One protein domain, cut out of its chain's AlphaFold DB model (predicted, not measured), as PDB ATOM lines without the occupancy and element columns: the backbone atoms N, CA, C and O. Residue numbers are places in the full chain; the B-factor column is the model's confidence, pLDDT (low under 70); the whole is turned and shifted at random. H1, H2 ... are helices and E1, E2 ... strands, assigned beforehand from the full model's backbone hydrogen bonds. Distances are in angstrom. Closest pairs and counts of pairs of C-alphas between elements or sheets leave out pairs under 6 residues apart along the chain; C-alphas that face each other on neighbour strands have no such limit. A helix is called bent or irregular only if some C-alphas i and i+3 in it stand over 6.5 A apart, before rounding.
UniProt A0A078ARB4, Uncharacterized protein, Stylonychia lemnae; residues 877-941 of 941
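What this domain is: This is residues 877 to 941 of the 941 residues of an uncharacterized protein of Stylonychia lemnae (UniProt A0A078ARB4). This is a long, loose rod: two helices, H1 and H2, make a V at one end, and a small two-strand hairpin of E1 and E2 makes the other end. H2, the longest helix, runs along the rod from the V to a short turn of helix, H3, which leads into the hairpin; the loop residues 893 to 898 stick out beyond the V. The printed part has 65 residues with three named helices and two named strands, in the order H1, H2, H3, E1, E2; the sheet, E1 - E2, is antiparallel, and the class is mostly helix. The whole is loose, with a radius of gyration of the C-alphas of 15.5 A, and spans 50 by 20 by 17 A.

Where its parts are: The printed part begins at Thr 877, and H1 is residues 881 to 890, 14.1 A long, with C-alpha 881 at (20.952, -85.493, -25.671). H2 is residues 902 to 919, 24.0 A long, from C-alpha 902 at (26.029, -95.161, -28.272). It has a kink of 37 degrees near residue 909 and is irregular, but only just: C-alphas 907 and 910 are 6.8 A apart. H3 is residues 921 to 924, 5.2 A long. E1 is residues 927 to 930, 9.2 A long, and E2 is residues 933 to 936, 9.8 A long, ending with C-alpha 936 at (16.913, -66.835, -29.614).

How they stand to each other: H1 and H2 touch, with the C-alphas of Leu 885 and Phe 905 closest at 6.8 A; H2 does this with residues 902 to 905 alone. They run opposite ways at a steep tilt of 58 degrees. H2 and H3 are close but not clearly touching, the closest C-alphas being those of Arg 917 and Leu 923, 7.6 A apart. The closest C-alphas of H3 and E2 are those of Gln 924 and Pro 936, 6.2 A apart. E1 and E2 form a hairpin, antiparallel at 139 degrees between their directions; N 928 and O 935 are within hydrogen-bond range at 2.8 A, and N 933 and O 930 at 3.0 A. H1 is apart from H3, E1 and E2, and H2 is apart from E1 and E2. In H1 every O i to N i+4 pair is within hydrogen-bond range, in H2 11 of 14 are, and H3 is too short for such a pair.

The domain as a whole: The two C-alphas farthest apart are those of Asp 895 and Gly 932, 51.3 A, while those of Thr 877 and Lys 941, the chain's last residue, are 12.3 A apart. The link from H1 to H2, 11 residues, is long, and residues 893 to 898 stand free; the links H2 to H3, H3 to E1 and E1 to E2 are tight. The printed part has no cut. The mean pLDDT of the printed part is 78.8, and it is under 70 at residues 877 to 878, 894, 921 to 929 and 937 to 941.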
ATOM      1  N   THR A 877      13.885 -78.856 -29.729       50.47
ATOM      2  CA  THR A 877      14.193 -77.819 -28.738       50.47
ATOM      3  C   THR A 877      13.530 -78.118 -27.390       50.47
ATOM      4  O   THR A 877      12.437 -77.629 -27.107       50.47
ATOM      5  N   GLY A 878      14.209 -78.905 -26.554       58.47
ATOM      6  CA  GLY A 878      13.795 -79.202 -25.174       58.47
ATOM      7  C   GLY A 878      14.029 -80.651 -24.745       58.47
ATOM      8  O   GLY A 878      14.010 -80.942 -23.555       58.47
ATOM      9  N   ILE A 879      14.286 -81.547 -25.699       71.88
ATOM     10  CA  ILE A 879      14.650 -82.942 -25.442       71.88
ATOM     11  C   ILE A 879      16.168 -83.008 -25.189       71.88
ATOM     12  O   ILE A 879      16.938 -82.420 -25.954       71.88
ATOM     13  N   SER A 880      16.618 -83.688 -24.128       81.50
ATOM     14  CA  SER A 880      18.050 -83.776 -23.806       81.50
ATOM     15  C   SER A 880      18.797 -84.726 -24.754       81.50
ATOM     16  O   SER A 880      18.203 -85.631 -25.343       81.50
ATOM     17  N   GLN A 881      20.121 -84.566 -24.884       85.69
ATOM     18  CA  GLN A 881      20.952 -85.493 -25.671       85.69
ATOM     19  C   GLN A 881      20.807 -86.940 -25.171       85.69
ATOM     20  O   GLN A 881      20.751 -87.864 -25.980       85.69
ATOM     21  N   THR A 882      20.672 -87.125 -23.856       87.62
ATOM     22  CA  THR A 882      20.413 -88.411 -23.199       87.62
ATOM     23  C   THR A 882      19.059 -89.017 -23.574       87.62
ATOM     24  O   THR A 882      19.014 -90.203 -23.885       87.62
ATOM     25  N   ASP A 883      17.975 -88.235 -23.656       87.88
ATOM     26  CA  ASP A 883      16.666 -88.759 -24.088       87.88
ATOM     27  C   ASP A 883      16.666 -89.121 -25.586       87.88
ATOM     28  O   ASP A 883      16.003 -90.070 -26.009       87.88
ATOM     29  N   ILE A 884      17.398 -88.359 -26.412       90.62
ATOM     30  CA  ILE A 884      17.533 -88.624 -27.855       90.62
ATOM     31  C   ILE A 884      18.375 -89.889 -28.075       90.62
ATOM     32  O   ILE A 884      17.988 -90.732 -28.885       90.62
ATOM     33  N   LEU A 885      19.465 -90.067 -27.319       92.75
ATOM     34  CA  LEU A 885      20.249 -91.306 -27.282       92.75
ATOM     35  C   LEU A 885      19.382 -92.489 -26.829       92.75
ATOM     36  O   LEU A 885      19.344 -93.508 -27.514       92.75
ATOM     37  N   GLN A 886      18.643 -92.354 -25.723       91.06
ATOM     38  CA  GLN A 886      17.784 -93.422 -25.208       91.06
ATOM     39  C   GLN A 886      16.727 -93.833 -26.241       91.06
ATOM     40  O   GLN A 886      16.559 -95.024 -26.499       91.06
ATOM     41  N   LYS A 887      16.082 -92.869 -26.913       90.44
ATOM     42  CA  LYS A 887      15.159 -93.150 -28.023       90.44
ATOM     43  C   LYS A 887      15.856 -93.808 -29.212       90.44
ATOM     44  O   LYS A 887      15.313 -94.756 -29.761       90.44
ATOM     45  N   TYR A 888      17.053 -93.361 -29.599       91.00
ATOM     46  CA  TYR A 888      17.819 -93.979 -30.688       91.00
ATOM     47  C   TYR A 888      18.173 -95.450 -30.402       91.00
ATOM     48  O   TYR A 888      18.079 -96.284 -31.301       91.00
ATOM     49  N   LEU A 889      18.518 -95.775 -29.151       91.75
ATOM     50  CA  LEU A 889      18.763 -97.148 -28.697       91.75
ATOM     51  C   LEU A 889      17.470 -97.983 -28.602       91.75
ATOM     52  O   LEU A 889      17.509 -99.186 -28.845       91.75
ATOM     53  N   GLN A 890      16.332 -97.358 -28.274       90.44
ATOM     54  CA  GLN A 890      15.013 -98.007 -28.190       90.44
ATOM     55  C   GLN A 890      14.337 -98.252 -29.546       90.44
ATOM     56  O   GLN A 890      13.426 -99.073 -29.620       90.44
ATOM     57  N   LEU A 891      14.736 -97.559 -30.618       88.38
ATOM     58  CA  LEU A 891      14.205 -97.835 -31.952       88.38
ATOM     59  C   LEU A 891      14.584 -99.269 -32.359       88.38
ATOM     60  O   LEU A 891      15.760 -99.558 -32.593       88.38
ATOM     61  N   GLU A 892      13.584-100.141 -32.512       74.50
ATOM     62  CA  GLU A 892      13.755-101.530 -32.959       74.50
ATOM     63  C   GLU A 892      14.562-101.608 -34.255       74.50
ATOM     64  O   GLU A 892      14.296-100.854 -35.201       74.50
ATOM     65  N   LYS A 893      15.546-102.516 -34.301       71.62
ATOM     66  CA  LYS A 893      16.418-102.739 -35.463       71.62
ATOM     67  C   LYS A 893      15.569-102.965 -36.718       71.62
ATOM     68  O   LYS A 893      14.987-104.027 -36.893       71.62
ATOM     69  N   LYS A 894      15.537-101.958 -37.589       66.19
ATOM     70  CA  LYS A 894      15.166-102.125 -38.997       66.19
ATOM     71  C   LYS A 894      16.443-102.448 -39.761       66.19
ATOM     72  O   LYS A 894      17.525-102.100 -39.288       66.19
ATOM     73  N   ASP A 895      16.325-103.056 -40.932       77.19
ATOM     74  CA  ASP A 895      17.464-103.515 -41.738       77.19
ATOM     75  C   ASP A 895      18.199-102.369 -42.471       77.19
ATOM     76  O   ASP A 895      18.474-102.431 -43.665       77.19
ATOM     77  N   ASP A 896      18.520-101.292 -41.747       78.62
ATOM     78  CA  ASP A 896      19.290-100.134 -42.220       78.62
ATOM     79  C   ASP A 896      20.815-100.316 -42.090       78.62
ATOM     80  O   ASP A 896      21.590 -99.442 -42.484       78.62
ATOM     81  N   GLY A 897      21.256-101.449 -41.533       82.12
ATOM     82  CA  GLY A 897      22.667-101.784 -41.332       82.12
ATOM     83  C   GLY A 897      23.388-100.939 -40.274       82.12
ATOM     84  O   GLY A 897      24.601-101.086 -40.114       82.12
ATOM     85  N   LEU A 898      22.694-100.063 -39.539       79.75
ATOM     86  CA  LEU A 898      23.310 -99.226 -38.513       79.75
ATOM     87  C   LEU A 898      23.393 -99.977 -37.183       79.75
ATOM     88  O   LEU A 898      22.392-100.404 -36.607       79.75
ATOM     89  N   SER A 899      24.599-100.072 -36.625       85.25
ATOM     90  CA  SER A 899      24.790-100.508 -35.245       85.25
ATOM     91  C   SER A 899      24.153 -99.494 -34.290       85.25
ATOM     92  O   SER A 899      24.730 -98.449 -34.001       85.25
ATOM     93  N   ARG A 900      22.954 -99.784 -33.779       87.38
ATOM     94  CA  ARG A 900      22.253 -98.921 -32.811       87.38
ATOM     95  C   ARG A 900      22.862 -99.066 -31.416       87.38
ATOM     96  O   ARG A 900      22.330 -99.727 -30.536       87.38
ATOM     97  N   ASN A 901      24.042 -98.472 -31.276       94.12
ATOM     98  CA  ASN A 901      24.810 -98.329 -30.051       94.12
ATOM     99  C   ASN A 901      25.225 -96.860 -29.862       94.12
ATOM    100  O   ASN A 901      25.173 -96.052 -30.795       94.12
ATOM    101  N   GLU A 902      25.649 -96.524 -28.647       93.12
ATOM    102  CA  GLU A 902      26.029 -95.161 -28.272       93.12
ATOM    103  C   GLU A 902      27.190 -94.610 -29.114       93.12
ATOM    104  O   GLU A 902      27.146 -93.458 -29.543       93.12
ATOM    105  N   ASN A 903      28.180 -95.441 -29.454       95.19
ATOM    106  CA  ASN A 903      29.302 -95.032 -30.304       95.19
ATOM    107  C   ASN A 903      28.833 -94.551 -31.685       95.19
ATOM    108  O   ASN A 903      29.313 -93.533 -32.176       95.19
ATOM    109  N   THR A 904      27.871 -95.239 -32.307       93.19
ATOM    110  CA  THR A 904      27.304 -94.837 -33.608       93.19
ATOM    111  C   THR A 904      26.425 -93.597 -33.469       93.19
ATOM    112  O   THR A 904      26.441 -92.731 -34.346       93.19
ATOM    113  N   PHE A 905      25.704 -93.463 -32.350       94.88
ATOM    114  CA  PHE A 905      24.956 -92.245 -32.052       94.88
ATOM    115  C   PHE A 905      25.893 -91.035 -31.952       94.88
ATOM    116  O   PHE A 905      25.780 -90.110 -32.753       94.88
ATOM    117  N   ASN A 906      26.864 -91.075 -31.040       93.94
ATOM    118  CA  ASN A 906      27.763 -89.957 -30.750       93.94
ATOM    119  C   ASN A 906      28.698 -89.612 -31.927       93.94
ATOM    120  O   ASN A 906      28.979 -88.437 -32.143       93.94
ATOM    121  N   SER A 907      29.153 -90.596 -32.716       94.69
ATOM    122  CA  SER A 907      30.068 -90.350 -33.849       94.69
ATOM    123  C   SER A 907      29.386 -89.949 -35.160       94.69
ATOM    124  O   SER A 907      30.011 -89.266 -35.970       94.69
ATOM    125  N   ARG A 908      28.133 -90.367 -35.403       92.19
ATOM    126  CA  ARG A 908      27.487 -90.225 -36.724       92.19
ATOM    127  C   ARG A 908      26.103 -89.586 -36.686       92.19
ATOM    128  O   ARG A 908      25.804 -88.768 -37.549       92.19
ATOM    129  N   VAL A 909      25.260 -89.938 -35.717       92.12
ATOM    130  CA  VAL A 909      23.866 -89.457 -35.664       92.12
ATOM    131  C   VAL A 909      23.772 -88.093 -34.983       92.12
ATOM    132  O   VAL A 909      23.113 -87.195 -35.497       92.12
ATOM    133  N   TRP A 910      24.461 -87.905 -33.857       94.12
ATOM    134  CA  TRP A 910      24.445 -86.654 -33.102       94.12
ATOM    135  C   TRP A 910      25.051 -85.465 -33.868       94.12
ATOM    136  O   TRP A 910      24.385 -84.430 -33.925       94.12
ATOM    137  N   PRO A 911      26.223 -85.576 -34.534       93.69
ATOM    138  CA  PRO A 911      26.769 -84.465 -35.316       93.69
ATOM    139  C   PRO A 911      25.853 -84.060 -36.476       93.69
ATOM    140  O   PRO A 911      25.724 -82.875 -36.774       93.69
ATOM    141  N   GLU A 912      25.172 -85.027 -37.100       92.50
ATOM    142  CA  GLU A 912      24.237 -84.779 -38.200       92.50
ATOM    143  C   GLU A 912      22.919 -84.155 -37.709       92.50
ATOM    144  O   GLU A 912      22.437 -83.190 -38.304       92.50
ATOM    145  N   LEU A 913      22.378 -84.611 -36.573       89.19
ATOM    146  CA  LEU A 913      21.252 -83.951 -35.901       89.19
ATOM    147  C   LEU A 913      21.602 -82.513 -35.494       89.19
ATOM    148  O   LEU A 913      20.783 -81.611 -35.677       89.19
ATOM    149  N   GLU A 914      22.811 -82.262 -34.987       88.38
ATOM    150  CA  GLU A 914      23.249 -80.910 -34.636       88.38
ATOM    151  C   GLU A 914      23.470 -80.035 -35.885       88.38
ATOM    152  O   GLU A 914      23.117 -78.854 -35.879       88.38
ATOM    153  N   ARG A 915      23.987 -80.610 -36.983       91.38
ATOM    154  CA  ARG A 915      24.119 -79.947 -38.291       91.38
ATOM    155  C   ARG A 915      22.755 -79.526 -38.835       91.38
ATOM    156  O   ARG A 915      22.593 -78.373 -39.228       91.38
ATOM    157  N   LEU A 916      21.768 -80.423 -38.801       87.06
ATOM    158  CA  LEU A 916      20.387 -80.134 -39.196       87.06
ATOM    159  C   LEU A 916      19.754 -79.074 -38.281       87.06
ATOM    160  O   LEU A 916      19.204 -78.097 -38.782       87.06
ATOM    161  N   ARG A 917      19.926 -79.174 -36.953       81.81
ATOM    162  CA  ARG A 917      19.427 -78.172 -35.988       81.81
ATOM    163  C   ARG A 917      20.043 -76.779 -36.185       81.81
ATOM    164  O   ARG A 917      19.406 -75.785 -35.859       81.81
ATOM    165  N   LYS A 918      21.274 -76.690 -36.705       82.06
ATOM    166  CA  LYS A 918      21.937 -75.423 -37.078       82.06
ATOM    167  C   LYS A 918      21.469 -74.874 -38.433       82.06
ATOM    168  O   LYS A 918      21.598 -73.674 -38.662       82.06
ATOM    169  N   GLN A 919      20.948 -75.724 -39.321       82.06
ATOM    170  CA  GLN A 919      20.416 -75.326 -40.631       82.06
ATOM    171  C   GLN A 919      18.915 -75.000 -40.613       82.06
ATOM    172  O   GLN A 919      18.451 -74.265 -41.487       82.06
ATOM    173  N   ASP A 920      18.164 -75.499 -39.628       80.44
ATOM    174  CA  ASP A 920      16.745 -75.190 -39.467       80.44
ATOM    175  C   ASP A 920      16.521 -73.730 -39.032       80.44
ATOM    176  O   ASP A 920      16.541 -73.369 -37.850       80.44
ATOM    177  N   LYS A 921      16.265 -72.875 -40.026       63.62
ATOM    178  CA  LYS A 921      15.928 -71.462 -39.831       63.62
ATOM    179  C   LYS A 921      14.609 -71.254 -39.079       63.62
ATOM    180  O   LYS A 921      14.438 -70.186 -38.502       63.62
ATOM    181  N   GLN A 922      13.690 -72.224 -39.033       57.81
ATOM    182  CA  GLN A 922      12.437 -72.064 -38.283       57.81
ATOM    183  C   GLN A 922      12.684 -72.088 -36.768       57.81
ATOM    184  O   GLN A 922      12.032 -71.353 -36.027       57.81
ATOM    185  N   LEU A 923      13.703 -72.818 -36.299       53.72
ATOM    186  CA  LEU A 923      14.122 -72.789 -34.891       53.72
ATOM    187  C   LEU A 923      14.821 -71.480 -34.480       53.72
ATOM    188  O   LEU A 923      14.942 -71.213 -33.285       53.72
ATOM    189  N   GLN A 924      15.235 -70.638 -35.435       50.06
ATOM    190  CA  GLN A 924      15.702 -69.276 -35.145       50.06
ATOM    191  C   GLN A 924      14.539 -68.310 -34.853       50.06
ATOM    192  O   GLN A 924      14.749 -67.320 -34.164       50.06
ATOM    193  N   VAL A 925      13.317 -68.609 -35.318       52.84
ATOM    194  CA  VAL A 925      12.130 -67.739 -35.167       52.84
ATOM    195  C   VAL A 925      11.575 -67.746 -33.734       52.84
ATOM    196  O   VAL A 925      10.874 -66.819 -33.332       52.84
ATOM    197  N   TYR A 926      11.919 -68.751 -32.923       55.00
ATOM    198  CA  TYR A 926      11.621 -68.750 -31.490       55.00
ATOM    199  C   TYR A 926      12.613 -67.871 -30.723       55.00
ATOM    200  O   TYR A 926      13.494 -68.347 -30.005       55.00
ATOM    201  N   GLU A 927      12.433 -66.561 -30.859       63.00
ATOM    202  CA  GLU A 927      13.051 -65.556 -30.005       63.00
ATOM    203  C   GLU A 927      12.143 -65.244 -28.810       63.00
ATOM    204  O   GLU A 927      10.935 -65.038 -28.947       63.00
ATOM    205  N   ARG A 928      12.723 -65.177 -27.611       66.00
ATOM    206  CA  ARG A 928      12.025 -64.759 -26.394       66.00
ATOM    207  C   ARG A 928      12.523 -63.379 -25.992       66.00
ATOM    208  O   ARG A 928      13.726 -63.144 -25.930       66.00
ATOM    209  N   MET A 929      11.602 -62.465 -25.699       63.91
ATOM    210  CA  MET A 929      11.975 -61.140 -25.210       63.91
ATOM    211  C   MET A 929      12.507 -61.243 -23.772       63.91
ATOM    212  O   MET A 929      11.772 -61.631 -22.862       63.91
ATOM    213  N   GLN A 930      13.772 -60.879 -23.568       71.75
ATOM    214  CA  GLN A 930      14.440 -60.821 -22.269       71.75
ATOM    215  C   GLN A 930      15.225 -59.505 -22.175       71.75
ATOM    216  O   GLN A 930      15.902 -59.111 -23.121       71.75
ATOM    217  N   PHE A 931      15.093 -58.779 -21.059       82.25
ATOM    218  CA  PHE A 931      15.722 -57.460 -20.855       82.25
ATOM    219  C   PHE A 931      15.489 -56.454 -22.009       82.25
ATOM    220  O   PHE A 931      16.361 -55.656 -22.344       82.25
ATOM    221  N   GLY A 932      14.314 -56.510 -22.650       79.31
ATOM    222  CA  GLY A 932      13.948 -55.642 -23.778       79.31
ATOM    223  C   GLY A 932      14.586 -56.004 -25.127       79.31
ATOM    224  O   GLY A 932      14.360 -55.294 -26.101       79.31
ATOM    225  N   LYS A 933      15.350 -57.100 -25.214       79.31
ATOM    226  CA  LYS A 933      15.905 -57.631 -26.468       79.31
ATOM    227  C   LYS A 933      15.263 -58.968 -26.811       79.31
ATOM    228  O   LYS A 933      14.908 -59.739 -25.923       79.31
ATOM    229  N   PHE A 934      15.123 -59.250 -28.100       72.38
ATOM    230  CA  PHE A 934      14.800 -60.589 -28.573       72.38
ATOM    231  C   PHE A 934      16.059 -61.456 -28.487       72.38
ATOM    232  O   PHE A 934      17.115 -61.075 -28.989       72.38
ATOM    233  N   VAL A 935      15.961 -62.581 -27.776       78.00
ATOM    234  CA  VAL A 935      17.049 -63.547 -27.597       78.00
ATOM    235  C   VAL A 935      16.571 -64.896 -28.138       78.00
ATOM    236  O   VAL A 935      15.555 -65.405 -27.651       78.00
ATOM    237  N   PRO A 936      17.253 -65.502 -29.128       70.19
ATOM    238  CA  PRO A 936      16.913 -66.835 -29.614       70.19
ATOM    239  C   PRO A 936      16.908 -67.851 -28.469       70.19
ATOM    240  O   PRO A 936      17.863 -67.921 -27.698       70.19
ATOM    241  N   VAL A 937      15.859 -68.671 -28.356       67.69
ATOM    242  CA  VAL A 937      15.659 -69.570 -27.200       67.69
ATOM    243  C   VAL A 937      16.825 -70.548 -26.984       67.69
ATOM    244  O   VAL A 937      17.081 -70.946 -25.852       67.69
ATOM    245  N   TRP A 938      17.599 -70.880 -28.022       66.12
ATOM    246  CA  TRP A 938      18.801 -71.719 -27.905       66.12
ATOM    247  C   TRP A 938      20.000 -71.046 -27.206       66.12
ATOM    248  O   TRP A 938      20.941 -71.748 -26.838       66.12
ATOM    249  N   GLN A 939      19.984 -69.720 -27.024       64.12
ATOM    250  CA  GLN A 939      20.987 -68.966 -26.254       64.12
ATOM    251  C   GLN A 939      20.639 -68.863 -24.761       64.12
ATOM    252  O   GLN A 939      21.486 -68.463 -23.966       64.12
ATOM    253  N   LEU A 940      19.415 -69.235 -24.372       63.62
ATOM    254  CA  LEU A 940      18.960 -69.245 -22.984       63.62
ATOM    255  C   LEU A 940      19.449 -70.530 -22.293       63.62
ATOM    256  O   LEU A 940      18.722 -71.523 -22.227       63.62
ATOM    257  N   LYS A 941      20.704 -70.501 -21.837       45.81
ATOM    258  CA  LYS A 941      21.325 -71.513 -20.968       45.81
ATOM    259  C   LYS A 941      21.270 -71.102 -19.500       45.81
ATOM    260  O   LYS A 941      21.407 -69.888 -19.242       45.81
TER     261      LYS A 941